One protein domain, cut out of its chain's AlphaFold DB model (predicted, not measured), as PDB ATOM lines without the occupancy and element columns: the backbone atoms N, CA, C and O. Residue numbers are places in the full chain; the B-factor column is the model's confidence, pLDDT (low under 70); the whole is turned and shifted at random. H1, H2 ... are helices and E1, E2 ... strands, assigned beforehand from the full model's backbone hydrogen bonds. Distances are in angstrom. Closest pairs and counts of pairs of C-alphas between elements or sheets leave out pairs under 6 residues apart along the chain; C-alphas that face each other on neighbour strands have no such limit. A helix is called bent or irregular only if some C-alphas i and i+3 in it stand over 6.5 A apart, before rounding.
ATOM      1  N   TYR A   8      -6.505   9.022 -38.040       97.00
ATOM      2  CA  TYR A   8      -7.106   8.405 -39.217       97.00
ATOM      3  C   TYR A   8      -8.348   9.204 -39.614       97.00
ATOM      4  O   TYR A   8      -9.224   9.436 -38.780       97.00
ATOM      5  N   VAL A   9      -8.440   9.637 -40.871       97.31
ATOM      6  CA  VAL A   9      -9.536  10.494 -41.346       97.31
ATOM      7  C   VAL A   9     -10.381   9.752 -42.374       97.31
ATOM      8  O   VAL A   9      -9.856   9.305 -43.392       97.31
ATOM      9  N   PHE A  10     -11.691   9.683 -42.138       97.88
ATOM     10  CA  PHE A  10     -12.665   9.076 -43.042       97.88
ATOM     11  C   PHE A  10     -13.697  10.107 -43.498       97.88
ATOM     12  O   PHE A  10     -14.401  10.708 -42.689       97.88
ATOM     13  N   ASN A  11     -13.805  10.288 -44.811       96.12
ATOM     14  CA  ASN A  11     -14.856  11.067 -45.467       96.12
ATOM     15  C   ASN A  11     -15.686  10.119 -46.327       96.12
ATOM     16  O   ASN A  11     -15.122   9.160 -46.844       96.12
ATOM     17  N   SER A  12     -16.980  10.398 -46.518       93.19
ATOM     18  CA  SER A  12     -17.871   9.547 -47.324       93.19
ATOM     19  C   SER A  12     -17.241   9.157 -48.672       93.19
ATOM     20  O   SER A  12     -16.640   9.992 -49.351       93.19
ATOM     21  N   GLY A  13     -17.375   7.883 -49.044       94.06
ATOM     22  CA  GLY A  13     -16.706   7.274 -50.191       94.06
ATOM     23  C   GLY A  13     -15.322   6.700 -49.877       94.06
ATOM     24  O   GLY A  13     -14.549   6.483 -50.811       94.06
ATOM     25  N   TRP A  14     -14.988   6.469 -48.600       95.38
ATOM     26  CA  TRP A  14     -13.677   5.932 -48.212       95.38
ATOM     27  C   TRP A  14     -13.482   4.454 -48.568       95.38
ATOM     28  O   TRP A  14     -12.352   3.981 -48.619       95.38
ATOM     29  N   GLY A  15     -14.550   3.716 -48.873       96.19
ATOM     30  CA  GLY A  15     -14.447   2.305 -49.213       96.19
ATOM     31  C   GLY A  15     -14.244   1.426 -47.982       96.19
ATOM     32  O   GLY A  15     -14.913   1.593 -46.967       96.19
ATOM     33  N   GLN A  16     -13.396   0.405 -48.096       97.44
ATOM     34  CA  GLN A  16     -13.280  -0.651 -47.087       97.44
ATOM     35  C   GLN A  16     -11.839  -0.772 -46.614       97.44
ATOM     36  O   GLN A  16     -11.026  -1.425 -47.268       97.44
ATOM     37  N   ASP A  17     -11.560  -0.183 -45.458       97.25
ATOM     38  CA  ASP A  17     -10.213  -0.116 -44.902       97.25
ATOM     39  C   ASP A  17     -10.058  -0.997 -43.660       97.25
ATOM     40  O   ASP A  17     -11.016  -1.309 -42.946       97.25
ATOM     41  N   THR A  18      -8.811  -1.375 -43.384       97.69
ATOM     42  CA  THR A  18      -8.426  -2.109 -42.177       97.69
ATOM     43  C   THR A  18      -7.301  -1.365 -41.473       97.69
ATOM     44  O   THR A  18      -6.240  -1.138 -42.051       97.69
ATOM     45  N   ILE A  19      -7.520  -1.018 -40.208       97.50
ATOM     46  CA  ILE A  19      -6.539  -0.390 -39.329       97.50
ATOM     47  C   ILE A  19      -5.996  -1.445 -38.369       97.50
ATOM     48  O   ILE A  19      -6.741  -2.053 -37.602       97.50
ATOM     49  N   ASN A  20      -4.674  -1.601 -38.355       96.19
ATOM     50  CA  ASN A  20      -3.961  -2.239 -37.255       96.19
ATOM     51  C   ASN A  20      -3.345  -1.139 -36.380       96.19
ATOM     52  O   ASN A  20      -2.369  -0.503 -36.785       96.19
ATOM     53  N   ASN A  21      -3.933  -0.898 -35.208       94.94
ATOM     54  CA  ASN A  21      -3.499   0.147 -34.283       94.94
ATOM     55  C   ASN A  21      -2.703  -0.406 -33.097       94.94
ATOM     56  O   ASN A  21      -2.893   0.043 -31.977       94.94
ATOM     57  N   TYR A  22      -1.862  -1.420 -33.318       95.44
ATOM     58  CA  TYR A  22      -1.004  -1.931 -32.255       95.44
ATOM     59  C   TYR A  22      -0.002  -0.864 -31.791       95.44
ATOM     60  O   TYR A  22       0.970  -0.582 -32.492       95.44
ATOM     61  N   ASP A  23      -0.218  -0.321 -30.597       92.94
ATOM     62  CA  ASP A  23       0.706   0.590 -29.936       92.94
ATOM     63  C   ASP A  23       0.680   0.420 -28.402       92.94
ATOM     64  O   ASP A  23      -0.360   0.293 -27.753       92.94
ATOM     65  N   THR A  24       1.872   0.406 -27.806       92.00
ATOM     66  CA  THR A  24       2.104   0.292 -26.354       92.00
ATOM     67  C   THR A  24       2.827   1.512 -25.776       92.00
ATOM     68  O   THR A  24       3.164   1.533 -24.589       92.00
ATOM     69  N   THR A  25       3.057   2.539 -26.596       92.50
ATOM     70  CA  THR A  25       3.722   3.783 -26.213       92.50
ATOM     71  C   THR A  25       2.915   4.510 -25.139       92.50
ATOM     72  O   THR A  25       1.708   4.719 -25.259       92.50
ATOM     73  N   SER A  26       3.585   4.904 -24.054       89.06
ATOM     74  CA  SER A  26       2.944   5.657 -22.975       89.06
ATOM     75  C   SER A  26       2.564   7.061 -23.450       89.06
ATOM     76  O   SER A  26       3.386   7.753 -24.047       89.06
ATOM     77  N   GLY A  27       1.334   7.488 -23.158       89.00
ATOM     78  CA  GLY A  27       0.839   8.817 -23.526       89.00
ATOM     79  C   GLY A  27       0.404   8.963 -24.987       89.00
ATOM     80  O   GLY A  27       0.223  10.095 -25.429       89.00
ATOM     81  N   ARG A  28       0.237   7.856 -25.725       92.56
ATOM     82  CA  ARG A  28      -0.393   7.876 -27.050       92.56
ATOM     83  C   ARG A  28      -1.836   8.384 -26.994       92.56
ATOM     84  O   ARG A  28      -2.489   8.306 -25.954       92.56
ATOM     85  N   SER A  29      -2.282   8.933 -28.116       95.31
ATOM     86  CA  SER A  29      -3.632   9.444 -28.321       95.31
ATOM     87  C   SER A  29      -4.016   9.249 -29.785       95.31
ATOM     88  O   SER A  29      -3.902  10.170 -30.596       95.31
ATOM     89  N   ASP A  30      -4.478   8.053 -30.111       97.44
ATOM     90  CA  ASP A  30      -4.913   7.675 -31.448       97.44
ATOM     91  C   ASP A  30      -6.376   8.053 -31.674       97.44
ATOM     92  O   ASP A  30      -7.253   7.766 -30.853       97.44
ATOM     93  N   VAL A  31      -6.661   8.690 -32.808       98.00
ATOM     94  CA  VAL A  31      -7.986   9.244 -33.097       98.00
ATOM     95  C   VAL A  31      -8.476   8.828 -34.477       98.00
ATOM     96  O   VAL A  31      -7.771   8.969 -35.474       98.00
ATOM     97  N   ILE A  32      -9.730   8.390 -34.555       98.50
ATOM     98  CA  ILE A  32     -10.479   8.333 -35.814       98.50
ATOM     99  C   ILE A  32     -11.341   9.592 -35.933       98.50
ATOM    100  O   ILE A  32     -12.078   9.940 -35.012       98.50
ATOM    101  N   THR A  33     -11.264  10.277 -37.072       98.31
ATOM    102  CA  THR A  33     -12.062  11.469 -37.380       98.31
ATOM    103  C   THR A  33     -12.958  11.203 -38.579       98.31
ATOM    104  O   THR A  33     -12.473  10.931 -39.678       98.31
ATOM    105  N   PHE A  34     -14.265  11.317 -38.374       98.31
ATOM    106  CA  PHE A  34     -15.268  11.282 -39.425       98.31
ATOM    107  C   PHE A  34     -15.568  12.703 -39.908       98.31
ATOM    108  O   PHE A  34     -15.858  13.599 -39.110       98.31
ATOM    109  N   GLY A  35     -15.463  12.902 -41.218       96.88
ATOM    110  CA  GLY A  35     -15.636  14.194 -41.868       96.88
ATOM    111  C   GLY A  35     -17.077  14.699 -41.914       96.88
ATOM    112  O   GLY A  35     -18.004  14.117 -41.347       96.88
ATOM    113  N   GLU A  36     -17.263  15.822 -42.609       94.31
ATOM    114  CA  GLU A  36     -18.571  16.459 -42.765       94.31
ATOM    115  C   GLU A  36     -19.617  15.498 -43.352       94.31
ATOM    116  O   GLU A  36     -19.329  14.674 -44.220       94.31
ATOM    117  N   GLY A  37     -20.857  15.608 -42.868       90.62
ATOM    118  CA  GLY A  37     -21.967  14.754 -43.300       90.62
ATOM    119  C   GLY A  37     -22.026  13.374 -42.634       90.62
ATOM    120  O   GLY A  37     -23.005  12.662 -42.841       90.62
ATOM    121  N   ILE A  38     -21.043  13.007 -41.802       95.62
ATOM    122  CA  ILE A  38     -21.059  11.770 -41.011       95.62
ATOM    123  C   ILE A  38     -21.380  12.117 -39.554       95.62
ATOM    124  O   ILE A  38     -20.506  12.475 -38.766       95.62
ATOM    125  N   ALA A  39     -22.661  12.034 -39.204       95.25
ATOM    126  CA  ALA A  39     -23.136  12.254 -37.843       95.25
ATOM    127  C   ALA A  39     -23.018  10.985 -36.980       95.25
ATOM    128  O   ALA A  39     -22.875   9.869 -37.481       95.25
ATOM    129  N   THR A  40     -23.124  11.141 -35.661       96.50
ATOM    130  CA  THR A  40     -23.000  10.028 -34.703       96.50
ATOM    131  C   THR A  40     -24.062   8.940 -34.890       96.50
ATOM    132  O   THR A  40     -23.820   7.783 -34.559       96.50
ATOM    133  N   ASP A  41     -25.234   9.295 -35.423       94.69
ATOM    134  CA  ASP A  41     -26.339   8.381 -35.741       94.69
ATOM    135  C   ASP A  41     -26.255   7.775 -37.158       94.69
ATOM    136  O   ASP A  41     -27.103   6.964 -37.532       94.69
ATOM    137  N   GLN A  42     -25.225   8.138 -37.930       95.56
ATOM    138  CA  GLN A  42     -24.888   7.555 -39.235       95.56
ATOM    139  C   GLN A  42     -23.828   6.451 -39.133       95.56
ATOM    140  O   GLN A  42     -23.513   5.800 -40.129       95.56
ATOM    141  N   LEU A  43     -23.279   6.222 -37.939       96.75
ATOM    142  CA  LEU A  43     -22.239   5.232 -37.687       96.75
ATOM    143  C   LEU A  43     -22.828   3.972 -37.057       96.75
ATOM    144  O   LEU A  43     -23.570   4.034 -36.075       96.75
ATOM    145  N   TRP A  44     -22.457   2.816 -37.599       97.56
ATOM    146  CA  TRP A  44     -22.827   1.511 -37.064       97.56
ATOM    147  C   TRP A  44     -21.601   0.782 -36.523       97.56
ATOM    148  O   TRP A  44     -20.694   0.455 -37.284       97.56
ATOM    149  N   PHE A  45     -21.599   0.494 -35.225       98.50
ATOM    150  CA  PHE A  45     -20.536  -0.222 -34.527       98.50
ATOM    151  C   PHE A  45     -20.928  -1.683 -34.340       98.50
ATOM    152  O   PHE A  45     -22.007  -2.000 -33.832       98.50
ATOM    153  N   ARG A  46     -20.036  -2.597 -34.721       98.00
ATOM    154  CA  ARG A  46     -20.266  -4.031 -34.571       98.00
ATOM    155  C   ARG A  46     -18.978  -4.762 -34.235       98.00
ATOM    156  O   ARG A  46     -17.951  -4.565 -34.870       98.00
ATOM    157  N   ARG A  47     -19.068  -5.704 -33.301       98.25
ATOM    158  CA  ARG A  47     -18.013  -6.691 -33.085       98.25
ATOM    159  C   ARG A  47     -18.079  -7.795 -34.137       98.25
ATOM    160  O   ARG A  47     -19.120  -8.431 -34.303       98.25
ATOM    161  N   VAL A  48     -16.947  -8.075 -34.776       97.94
ATOM    162  CA  VAL A  48     -16.771  -9.206 -35.695       97.94
ATOM    163  C   VAL A  48     -15.546  -9.995 -35.241       97.94
ATOM    164  O   VAL A  48     -14.417  -9.556 -35.407       97.94
ATOM    165  N   ASN A  49     -15.749 -11.173 -34.643       97.38
ATOM    166  CA  ASN A  49     -14.676 -11.960 -34.021       97.38
ATOM    167  C   ASN A  49     -13.889 -11.151 -32.960       97.38
ATOM    168  O   ASN A  49     -14.441 -10.810 -31.905       97.38
ATOM    169  N   ALA A  50     -12.606 -10.887 -33.224       98.12
ATOM    170  CA  ALA A  50     -11.718 -10.078 -32.392       98.12
ATOM    171  C   ALA A  50     -11.651  -8.605 -32.840       98.12
ATOM    172  O   ALA A  50     -10.978  -7.808 -32.192       98.12
ATOM    173  N   ASP A  51     -12.361  -8.239 -33.904       98.75
ATOM    174  CA  ASP A  51     -12.280  -6.928 -34.536       98.75
ATOM    175  C   ASP A  51     -13.496  -6.066 -34.189       98.75
ATOM    176  O   ASP A  51     -14.592  -6.568 -33.894       98.75
ATOM    177  N   LEU A  52     -13.298  -4.754 -34.267       98.81
ATOM    178  CA  LEU A  52     -14.370  -3.767 -34.281       98.81
ATOM    179  C   LEU A  52     -14.572  -3.290 -35.720       98.81
ATOM    180  O   LEU A  52     -13.647  -2.786 -36.348       98.81
ATOM    181  N   GLU A  53     -15.783  -3.429 -36.241       98.62
ATOM    182  CA  GLU A  53     -16.197  -2.863 -37.523       98.62
ATOM    183  C   GLU A  53     -17.018  -1.594 -37.264       98.62
ATOM    184  O   GLU A  53     -17.958  -1.610 -36.461       98.62
ATOM    185  N   VAL A  54     -16.667  -0.505 -37.952       98.31
ATOM    186  CA  VAL A  54     -17.429   0.749 -37.968       98.31
ATOM    187  C   VAL A  54     -17.841   1.053 -39.404       98.31
ATOM    188  O   VAL A  54     -16.981   1.194 -40.272       98.31
ATOM    189  N   SER A  55     -19.142   1.155 -39.654       97.00
ATOM    190  CA  SER A  55     -19.702   1.324 -41.002       97.00
ATOM    191  C   SER A  55     -20.523   2.605 -41.119       97.00
ATOM    192  O   SER A  55     -21.213   2.982 -40.169       97.00
ATOM    193  N   LEU A  56     -20.507   3.231 -42.298       96.00
ATOM    194  CA  LEU A  56     -21.406   4.340 -42.627       96.00
ATOM    195  C   LEU A  56     -22.730   3.805 -43.171       96.00
ATOM    196  O   LEU A  56     -22.785   3.164 -44.228       96.00
ATOM    197  N   ILE A  57     -23.809   4.110 -42.460       94.06
ATOM    198  CA  ILE A  57     -25.172   3.711 -42.809       94.06
ATOM    199  C   ILE A  57     -25.537   4.229 -44.205       94.06
ATOM    200  O   ILE A  57     -25.266   5.369 -44.570       94.06
ATOM    201  N   GLY A  58     -26.144   3.361 -45.014       90.00
ATOM    202  CA  GLY A  58     -26.552   3.683 -46.382       90.00
ATOM    203  C   GLY A  58     -25.456   3.558 -47.437       90.00
ATOM    204  O   GLY A  58     -25.771   3.644 -48.622       90.00
ATOM    205  N   SER A  59     -24.217   3.265 -47.044       92.00
ATOM    206  CA  SER A  59     -23.082   3.077 -47.953       92.00
ATOM    207  C   SER A  59     -22.518   1.647 -47.890       92.00
ATOM    208  O   SER A  59     -23.071   0.763 -47.229       92.00
ATOM    209  N   THR A  60     -21.429   1.402 -48.619       94.19
ATOM    210  CA  THR A  60     -20.561   0.226 -48.428       94.19
ATOM    211  C   THR A  60     -19.299   0.567 -47.638       94.19
ATOM    212  O   THR A  60     -18.422  -0.287 -47.508       94.19
ATOM    213  N   ASP A  61     -19.186   1.812 -47.175       96.06
ATOM    214  CA  ASP A  61     -18.003   2.301 -46.500       96.06
ATOM    215  C   ASP A  61     -17.913   1.700 -45.100       96.06
ATOM    216  O   ASP A  61     -18.876   1.727 -44.320       96.06
ATOM    217  N   LYS A  62     -16.747   1.144 -44.788       97.00
ATOM    218  CA  LYS A  62     -16.468   0.564 -43.482       97.00
ATOM    219  C   LYS A  62     -14.990   0.576 -43.156       97.00
ATOM    220  O   LYS A  62     -14.134   0.483 -44.032       97.00
ATOM    221  N   THR A  63     -14.716   0.596 -41.866       98.12
ATOM    222  CA  THR A  63     -13.369   0.474 -41.330       98.12
ATOM    223  C   THR A  63     -13.342  -0.646 -40.306       98.12
ATOM    224  O   THR A  63     -14.144  -0.671 -39.371       98.12
ATOM    225  N   THR A  64     -12.409  -1.578 -40.484       98.56
ATOM    226  CA  THR A  64     -12.141  -2.661 -39.535       98.56
ATOM    227  C   THR A  64     -10.951  -2.283 -38.665       98.56
ATOM    228  O   THR A  64      -9.850  -2.115 -39.176       98.56
ATOM    229  N   LEU A  65     -11.144  -2.174 -37.357       98.50
ATOM    230  CA  LEU A  65     -10.059  -2.071 -36.390       98.50
ATOM    231  C   LEU A  65      -9.683  -3.482 -35.940       98.50
ATOM    232  O   LEU A  65     -10.409  -4.126 -35.173       98.50
ATOM    233  N   SER A  66      -8.561  -3.971 -36.461       98.50
ATOM    234  CA  SER A  66      -8.091  -5.329 -36.209       98.50
ATOM    235  C   SER A  66      -7.701  -5.526 -34.751       98.50
ATOM    236  O   SER A  66      -6.989  -4.704 -34.178       98.50
ATOM    237  N   ASN A  67      -8.099  -6.665 -34.185       98.31
ATOM    238  CA  ASN A  67      -7.752  -7.102 -32.834       98.31
ATOM    239  C   ASN A  67      -8.214  -6.161 -31.710       98.31
ATOM    240  O   ASN A  67      -7.707  -6.280 -30.595       98.31
ATOM    241  N   TRP A  68      -9.193  -5.282 -31.962       98.56
ATOM    242  CA  TRP A  68      -9.795  -4.418 -30.939       98.56
ATOM    243  C   TRP A  68     -10.084  -5.188 -29.641       98.56
ATOM    244  O   TRP A  68      -9.621  -4.840 -28.563       98.56
ATOM    245  N   TYR A  69     -10.743  -6.340 -29.755       98.44
ATOM    246  CA  TYR A  69     -11.130  -7.171 -28.615       98.44
ATOM    247  C   TYR A  69     -10.026  -8.108 -28.099       98.44
ATOM    248  O   TYR A  69     -10.280  -8.891 -27.183       98.44
ATOM    249  N   ALA A  70      -8.820  -8.068 -28.672       97.75
ATOM    250  CA  ALA A  70      -7.670  -8.832 -28.187       97.75
ATOM    251  C   ALA A  70      -6.881  -8.082 -27.099       97.75
ATOM    252  O   ALA A  70      -6.138  -8.710 -26.343       97.75
ATOM    253  N   GLY A  71      -7.040  -6.758 -27.002       95.56
ATOM    254  CA  GLY A  71      -6.442  -5.947 -25.944       95.56
ATOM    255  C   GLY A  71      -6.389  -4.461 -26.285       95.56
ATOM    256  O   GLY A  71      -6.339  -4.079 -27.451       95.56
ATOM    257  N   SER A  72      -6.306  -3.621 -25.252       95.19
ATOM    258  CA  SER A  72      -6.314  -2.156 -25.390       95.19
ATOM    259  C   SER A  72      -5.164  -1.600 -26.229       95.19
ATOM    260  O   SER A  72      -5.291  -0.516 -26.788       95.19
ATOM    261  N   ALA A  73      -4.065  -2.347 -26.378       95.62
ATOM    262  CA  ALA A  73      -2.965  -1.990 -27.271       95.62
ATOM    263  C   ALA A  73      -3.392  -1.865 -28.744       95.62
ATOM    264  O   ALA A  73      -2.653  -1.271 -29.506       95.62
ATOM    265  N   TYR A  74      -4.542  -2.416 -29.148       97.06
ATOM    266  CA  TYR A  74      -5.082  -2.304 -30.511       97.06
ATOM    267  C   TYR A  74      -6.175  -1.238 -30.652       97.06
ATOM    268  O   TYR A  74      -6.689  -1.026 -31.752       97.06
ATOM    269  N   HIS A  75      -6.580  -0.595 -29.556       97.50
ATOM    270  CA  HIS A  75      -7.610   0.436 -29.592       97.50
ATOM    271  C   HIS A  75      -7.052   1.731 -30.178       97.50
ATOM    272  O   HIS A  75      -5.901   2.075 -29.909       97.50
ATOM    273  N   VAL A  76      -7.890   2.469 -30.905       97.81
ATOM    274  CA  VAL A  76      -7.783   3.934 -30.946       97.81
ATOM    275  C   VAL A  76      -8.435   4.494 -29.686       97.81
ATOM    276  O   VAL A  76      -9.414   3.921 -29.215       97.81
ATOM    277  N   ASP A  77      -7.931   5.600 -29.151       97.69
ATOM    278  CA  ASP A  77      -8.416   6.174 -27.890       97.69
ATOM    279  C   ASP A  77      -9.766   6.888 -28.056       97.69
ATOM    280  O   ASP A  77     -10.572   6.969 -27.120       97.69
ATOM    281  N   GLN A  78     -10.031   7.415 -29.256       97.88
ATOM    282  CA  GLN A  78     -11.239   8.188 -29.511       97.88
ATOM    283  C   GLN A  78     -11.708   8.167 -30.969       97.88
ATOM    284  O   GLN A  78     -10.922   8.162 -31.913       97.88
ATOM    285  N   PHE A  79     -13.025   8.265 -31.137       98.75
ATOM    286  CA  PHE A  79     -13.685   8.592 -32.397       98.75
ATOM    287  C   PHE A  79     -14.261  10.006 -32.308       98.75
ATOM    288  O   PHE A  79     -14.804  10.395 -31.270       98.75
ATOM    289  N   THR A  80     -14.154  10.773 -33.389       98.56
ATOM    290  CA  THR A  80     -14.658  12.146 -33.477       98.56
ATOM    291  C   THR A  80     -15.435  12.384 -34.761       98.56
ATOM    292  O   THR A  80     -15.181  11.732 -35.770       98.56
ATOM    293  N   THR A  81     -16.375  13.321 -34.726       98.25
ATOM    294  CA  THR A  81     -17.127  13.806 -35.894       98.25
ATOM    295  C   THR A  81     -16.835  15.286 -36.137       98.25
ATOM    296  O   THR A  81     -16.350  15.996 -35.251       98.25
ATOM    297  N   ALA A  82     -17.143  15.777 -37.340       97.00
ATOM    298  CA  ALA A  82     -16.875  17.163 -37.740       97.00
ATOM    299  C   ALA A  82     -17.559  18.232 -36.858       97.00
ATOM    300  O   ALA A  82     -17.057  19.347 -36.749       97.00
ATOM    301  N   ASP A  83     -18.671  17.899 -36.193       95.50
ATOM    302  CA  ASP A  83     -19.367  18.770 -35.231       95.50
ATOM    303  C   ASP A  83     -18.734  18.764 -33.823       95.50
ATOM    304  O   ASP A  83     -19.230  19.417 -32.904       95.50
ATOM    305  N   GLY A  84     -17.618  18.051 -33.651       96.31
ATOM    306  CA  GLY A  84     -16.832  18.018 -32.425       96.31
ATOM    307  C   GLY A  84     -17.281  16.976 -31.405       96.31
ATOM    308  O   GLY A  84     -16.700  16.952 -30.316       96.31
ATOM    309  N   LYS A  85     -18.260  16.113 -31.727       98.06
ATOM    310  CA  LYS A  85     -18.642  15.011 -30.838       98.06
ATOM    311  C   LYS A  85     -17.519  14.003 -30.689       98.06
ATOM    312  O   LYS A  85     -16.757  13.743 -31.619       98.06
ATOM    313  N   ARG A  86     -17.430  13.436 -29.488       98.38
ATOM    314  CA  ARG A  86     -16.349  12.542 -29.071       98.38
ATOM    315  C   ARG A  86     -16.883  11.271 -28.420       98.38
ATOM    316  O   ARG A  86     -17.700  11.349 -27.506       98.38
ATOM    317  N   LEU A  87     -16.369  10.120 -28.846       98.69
ATOM    318  CA  LEU A  87     -16.617   8.805 -28.248       98.69
ATOM    319  C   LEU A  87     -15.287   8.202 -27.788       98.69
ATOM    320  O   LEU A  87     -14.414   7.965 -28.619       98.69
ATOM    321  N   SER A  88     -15.124   7.956 -26.484       98.38
ATOM    322  CA  SER A  88     -13.949   7.239 -25.958       98.38
ATOM    323  C   SER A  88     -14.026   5.747 -26.284       98.38
ATOM    324  O   SER A  88     -15.114   5.168 -26.308       98.38
ATOM    325  N   ASP A  89     -12.868   5.116 -26.463       97.81
ATOM    326  CA  ASP A  89     -12.724   3.663 -26.606       97.81
ATOM    327  C   ASP A  89     -13.508   2.869 -25.541       97.81
ATOM    328  O   ASP A  89     -14.224   1.920 -25.864       97.81
ATOM    329  N   THR A  90     -13.480   3.323 -24.285       97.38
ATOM    330  CA  THR A  90     -14.194   2.711 -23.154       97.38
ATOM    331  C   THR A  90     -15.719   2.731 -23.289       97.38
ATOM    332  O   THR A  90     -16.413   1.974 -22.611       97.38
ATOM    333  N   GLN A  91     -16.261   3.582 -24.162       98.38
ATOM    334  CA  GLN A  91     -17.697   3.743 -24.391       98.38
ATOM    335  C   GLN A  91     -18.192   2.996 -25.636       98.38
ATOM    336  O   GLN A  91     -19.402   2.811 -25.794       98.38
ATOM    337  N   VAL A  92     -17.285   2.530 -26.502       98.56
ATOM    338  CA  VAL A  92     -17.616   1.842 -27.763       98.56
ATOM    339  C   VAL A  92     -18.509   0.630 -27.525       98.56
ATOM    340  O   VAL A  92     -19.499   0.438 -28.233       98.56
ATOM    341  N   ASP A  93     -18.220  -0.156 -26.488       98.44
ATOM    342  CA  ASP A  93     -18.973  -1.377 -26.208       98.44
ATOM    343  C   ASP A  93     -20.442  -1.115 -25.853       98.44
ATOM    344  O   ASP A  93     -21.289  -1.964 -26.128       98.44
ATOM    345  N   SER A  94     -20.783   0.074 -25.341       98.31
ATOM    346  CA  SER A  94     -22.186   0.450 -25.129       98.31
ATOM    347  C   SER A  94     -22.948   0.548 -26.453       98.31
ATOM    348  O   SER A  94     -24.084   0.085 -26.550       98.31
ATOM    349  N   LEU A  95     -22.316   1.107 -27.493       98.44
ATOM    350  CA  LEU A  95     -22.907   1.182 -28.833       98.44
ATOM    351  C   LEU A  95     -22.977  -0.200 -29.477       98.44
ATOM    352  O   LEU A  95     -24.026  -0.568 -29.999       98.44
ATOM    353  N   VAL A  96     -21.903  -0.991 -29.380       98.56
ATOM    354  CA  VAL A  96     -21.860  -2.355 -29.932       98.56
ATOM    355  C   VAL A  96     -22.955  -3.232 -29.324       98.56
ATOM    356  O   VAL A  96     -23.654  -3.926 -30.060       98.56
ATOM    357  N   GLN A  97     -23.152  -3.189 -28.004       98.25
ATOM    358  CA  GLN A  97     -24.199  -3.963 -27.327       98.25
ATOM    359  C   GLN A  97     -25.606  -3.515 -27.735       98.25
ATOM    360  O   GLN A  97     -26.461  -4.359 -28.011       98.25
ATOM    361  N   ALA A  98     -25.847  -2.205 -27.812       97.44
ATOM    362  CA  ALA A  98     -27.141  -1.675 -28.230       97.44
ATOM    363  C   ALA A  98     -27.463  -2.053 -29.688       97.44
ATOM    364  O   ALA A  98     -28.562  -2.525 -29.985       97.44
ATOM    365  N   MET A  99     -26.486  -1.923 -30.586       97.62
ATOM    366  CA  MET A  99     -26.624  -2.227 -32.013       97.62
ATOM    367  C   MET A  99     -26.701  -3.733 -32.302       97.62
ATOM    368  O   MET A  99     -27.358  -4.132 -33.260       97.62
ATOM    369  N   ALA A 100     -26.121  -4.593 -31.458       96.94
ATOM    370  CA  ALA A 100     -26.183  -6.051 -31.618       96.94
ATOM    371  C   ALA A 100     -27.608  -6.633 -31.534       96.94
ATOM    372  O   ALA A 100     -27.837  -7.751 -31.994       96.94
ATOM    373  N   SER A 101     -28.570  -5.885 -30.984       94.62
ATOM    374  CA  SER A 101     -29.988  -6.287 -30.931       94.62
ATOM    375  C   SER A 101     -30.709  -6.160 -32.280       94.62
ATOM    376  O   SER A 101     -31.885  -6.506 -32.396       94.62
ATOM    377  N   PHE A 102     -30.021  -5.649 -33.300       93.94
ATOM    378  CA  PHE A 102     -30.589  -5.256 -34.576       93.94
ATOM    379  C   PHE A 102     -29.778  -5.813 -35.747       93.94
ATOM    380  O   PHE A 102     -28.568  -6.032 -35.656       93.94
ATOM    381  N   SER A 103     -30.441  -6.001 -36.887       90.38
ATOM    382  CA  SER A 103     -29.733  -6.290 -38.134       90.38
ATOM    383  C   SER A 103     -29.032  -5.018 -38.612       90.38
ATOM    384  O   SER A 103     -29.680  -3.972 -38.642       90.38
ATOM    385  N   PRO A 104     -27.755  -5.071 -39.029       85.81
ATOM    386  CA  PRO A 104     -27.094  -3.908 -39.607       85.81
ATOM    387  C   PRO A 104     -27.910  -3.331 -40.774       85.81
ATOM    388  O   PRO A 104     -28.439  -4.113 -41.576       85.81
ATOM    389  N   PRO A 105     -28.020  -1.997 -40.897       84.75
ATOM    390  CA  PRO A 105     -28.706  -1.375 -42.024       84.75
ATOM    391  C   PRO A 105     -28.107  -1.833 -43.357       84.75
ATOM    392  O   PRO A 105     -26.888  -1.877 -43.519       84.75
ATOM    393  N   VAL A 106     -28.965  -2.185 -44.316       81.56
ATOM    394  CA  VAL A 106     -28.522  -2.589 -45.657       81.56
ATOM    395  C   VAL A 106     -27.996  -1.386 -46.440       81.56
ATOM    396  O   VAL A 106     -28.476  -0.261 -46.273       81.56
ATOM    397  N   SER A 107     -27.032  -1.609 -47.335       75.06
ATOM    398  CA  SER A 107     -26.543  -0.557 -48.234       75.06
ATOM    399  C   SER A 107     -27.694   0.050 -49.048       75.06
ATOM    400  O   SER A 107     -28.595  -0.661 -49.496       75.06
ATOM    401  N   GLY A 108     -27.682   1.374 -49.213       76.88
ATOM    402  CA  GLY A 108     -28.777   2.142 -49.815       76.88
ATOM    403  C   GLY A 108     -29.826   2.654 -48.822       76.88
ATOM    404  O   GLY A 108     -30.587   3.557 -49.165       76.88
ATOM    405  N   GLN A 109     -29.854   2.155 -47.582       82.06
ATOM    406  CA  GLN A 109     -30.683   2.728 -46.524       82.06
ATOM    407  C   GLN A 109     -29.936   3.852 -45.796       82.06
ATOM    408  O   GLN A 109     -29.178   3.599 -44.869       82.06
ATOM    409  N   THR A 110     -30.174   5.102 -46.193       81.62
ATOM    410  CA  THR A 110     -29.479   6.291 -45.654       81.62
ATOM    411  C   THR A 110     -30.030   6.794 -44.319       81.62
ATOM    412  O   THR A 110     -29.463   7.686 -43.697       81.62
ATOM    413  N   THR A 111     -31.144   6.230 -43.849       82.00
ATOM    414  CA  THR A 111     -31.731   6.573 -42.551       82.00
ATOM    415  C   THR A 111     -32.114   5.321 -41.787       82.00
ATOM    416  O   THR A 111     -32.801   4.450 -42.330       82.00
ATOM    417  N   LEU A 112     -31.755   5.264 -40.505       86.88
ATOM    418  CA  LEU A 112     -32.209   4.207 -39.606       86.88
ATOM    419  C   LEU A 112     -33.747   4.120 -39.575       86.88
ATOM    420  O   LEU A 112     -34.411   5.162 -39.595       86.88
ATOM    421  N   PRO A 113     -34.339   2.911 -39.501       89.19
ATOM    422  CA  PRO A 113     -35.764   2.763 -39.224       89.19
ATOM    423  C   PRO A 113     -36.140   3.474 -37.916       89.19
ATOM    424  O   PRO A 113     -35.325   3.527 -36.993       89.19
ATOM    425  N   GLN A 114     -37.372   3.979 -37.799       90.75
ATOM    426  CA  GLN A 114     -37.795   4.734 -36.607       90.75
ATOM    427  C   GLN A 114     -37.577   3.943 -35.311       90.75
ATOM    428  O   GLN A 114     -37.000   4.466 -34.369       90.75
ATOM    429  N   ASN A 115     -37.932   2.659 -35.296       91.88
ATOM    430  CA  ASN A 115     -37.754   1.798 -34.129       91.88
ATOM    431  C   ASN A 115     -36.280   1.578 -33.742       91.88
ATOM    432  O   ASN A 115     -36.004   1.274 -32.586       91.88
ATOM    433  N   TYR A 116     -35.337   1.710 -34.682       94.31
ATOM    434  CA  TYR A 116     -33.905   1.645 -34.371       94.31
ATOM    435  C   TYR A 116     -33.452   2.971 -33.773       94.31
ATOM    436  O   TYR A 116     -32.742   2.968 -32.775       94.31
ATOM    437  N   ARG A 117     -33.894   4.100 -34.347       92.94
ATOM    438  CA  ARG A 117     -33.605   5.431 -33.796       92.94
ATOM    439  C   ARG A 117     -34.089   5.547 -32.357       92.94
ATOM    440  O   ARG A 117     -33.277   5.835 -31.491       92.94
ATOM    441  N   ASP A 118     -35.352   5.213 -32.100       95.38
ATOM    442  CA  ASP A 118     -35.953   5.303 -30.762       95.38
ATOM    443  C   ASP A 118     -35.180   4.474 -29.722       95.38
ATOM    444  O   ASP A 118     -35.039   4.875 -28.569       95.38
ATOM    445  N   ALA A 119     -34.659   3.312 -30.126       95.81
ATOM    446  CA  ALA A 119     -33.906   2.430 -29.243       95.81
ATOM    447  C   ALA A 119     -32.440   2.856 -29.045       95.81
ATOM    448  O   ALA A 119     -31.867   2.600 -27.986       95.81
ATOM    449  N   LEU A 120     -31.820   3.472 -30.056       96.69
ATOM    450  CA  LEU A 120     -30.390   3.794 -30.056       96.69
ATOM    451  C   LEU A 120     -30.093   5.238 -29.638       96.69
ATOM    452  O   LEU A 120     -29.013   5.483 -29.108       96.69
ATOM    453  N   GLU A 121     -31.023   6.178 -29.821       96.25
ATOM    454  CA  GLU A 121     -30.821   7.615 -29.577       96.25
ATOM    455  C   GLU A 121     -30.286   7.892 -28.168       96.25
ATOM    456  O   GLU A 121     -29.275   8.577 -28.009       96.25
ATOM    457  N   GLY A 122     -30.903   7.294 -27.144       97.75
ATOM    458  CA  GLY A 122     -30.473   7.471 -25.758       97.75
ATOM    459  C   GLY A 122     -29.051   6.964 -25.503       97.75
ATOM    460  O   GLY A 122     -28.279   7.614 -24.799       97.75
ATOM    461  N   VAL A 123     -28.674   5.832 -26.107       97.94
ATOM    462  CA  VAL A 123     -27.329   5.253 -25.960       97.94
ATOM    463  C   VAL A 123     -26.301   6.081 -26.733       97.94
ATOM    464  O   VAL A 123     -25.227   6.364 -26.202       97.94
ATOM    465  N   ILE A 124     -26.630   6.520 -27.950       97.62
ATOM    466  CA  ILE A 124     -25.776   7.391 -28.766       97.62
ATOM    467  C   ILE A 124     -25.517   8.703 -28.015       97.62
ATOM    468  O   ILE A 124     -24.361   9.036 -27.760       97.62
ATOM    469  N   ALA A 125     -26.563   9.395 -27.563       97.50
ATOM    470  CA  ALA A 125     -26.438  10.663 -26.841       97.50
ATOM    471  C   ALA A 125     -25.715  10.525 -25.486       97.50
ATOM    472  O   ALA A 125     -25.011  11.437 -25.048       97.50
ATOM    473  N   ALA A 126     -25.870   9.389 -24.799       97.81
ATOM    474  CA  ALA A 126     -25.182   9.145 -23.534       97.81
ATOM    475  C   ALA A 126     -23.667   8.953 -23.709       97.81
ATOM    476  O   ALA A 126     -22.911   9.347 -22.814       97.81
ATOM    477  N   ASN A 127     -23.230   8.378 -24.832       98.06
ATOM    478  CA  ASN A 127     -21.832   8.016 -25.064       98.06
ATOM    479  C   ASN A 127     -21.054   9.074 -25.855       98.06
ATOM    480  O   ASN A 127     -19.924   9.375 -25.481       98.06
ATOM    481  N   TRP A 128     -21.665   9.700 -26.864       97.88
ATOM    482  CA  TRP A 128     -21.053  10.798 -27.614       97.88
ATOM    483  C   TRP A 128     -21.167  12.125 -26.847       97.88
ATOM    484  O   TRP A 128     -22.269  12.635 -26.627       97.88
TER     485      TRP A 128
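What this domain is: This is residues 8 to 128 of the 129 residues of the protein "RTX toxin" of Ralstonia solanacearum (UniProt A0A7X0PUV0). Two small four-stranded sheets stand partly face to face as a loose sandwich, E2, E6, E5 and E4 making one layer and E1, E3, E7 and E8 the other. H1 covers one side of the gap between E4 and E8, and H2 folds back along H1 on its outside. The printed part has 121 residues, with eight named strands followed by two named helices, a mixed class in which 59 residues, under half, are in named elements. Both sheets are mixed, in the orders E2 E6 E5 E4 and E1 E3 E7 E8. The whole is compact, with a radius of gyration of the C-alphas of 13.6 A, and only just elongated, with spans of 43 by 28 by 27 A.

How they stand to each other: One sheet runs E2, residues 16 to 19, E6, residues 62 to 65, E5, residues 51 to 56, and E4, residues 43 to 48; it is only just strongly twisted, its C-alphas lying up to 4.1 A off the best plane. E4, E5 and E6 form a meander, each strand the antiparallel neighbour of the one before, with hairpins E4 and E5, and E5 and E6. N 46 and O 53 are 2.9 A apart, and N 63 and O 54 2.8 A, within hydrogen-bond range. E2 is parallel to E6, with N 19 and O 64 at 2.8 A. The other sheet runs E1, residues 8 to 10, E3, residues 31 to 34, E7, residues 78 to 81, and E8, residues 86 to 88. E1 and E3 are parallel, with N 10 and O 33 at 2.9 A; E3 and E7 are parallel, with N 34 and O 80 at 2.8 A. E7 and E8 form an antiparallel hairpin, with N 79 and O 87 at 2.9 A. E3 and E5 are apart. H1, residues 89 to 99, is on the first sheet at a height over the sheet of 7.4 A, over E4, and stands up from it at 46 degrees; the closest C-alphas, of Arg 46 and Val 96, are 5.2 A apart. H2, residues 114 to 127, touches H1 as a helical hairpin, at a shallow tilt of 15 degrees, opposite ways, closest at the C-alphas of Gln 91 and Asn 127, 6.0 A. H1 and H2 have 4 of 7 and 8 of 10 O i to N i+4 pairs within hydrogen-bond range.

Where its parts are: E1 begins at C-alpha 8 (-7.106, 8.405, -39.217). E4 is 15.6 A long and E5 16.6 A. H1, 16.0 A, is only just irregular, C-alphas 90 and 93 being 7.0 A apart. H2, 20.0 A, is irregular, C-alphas 119 and 122 being 7.0 A apart, and ends at C-alpha 127 (-21.832, 8.016, -25.064).

The domain as a whole: The C-alphas farthest apart, of Ser 26 and Gln 114, are 43.0 A apart. The links E2 to E3, E6 to E7 and H1 to H2 are long. The printed part has no cut, and no printed residue is under 70 in pLDDT.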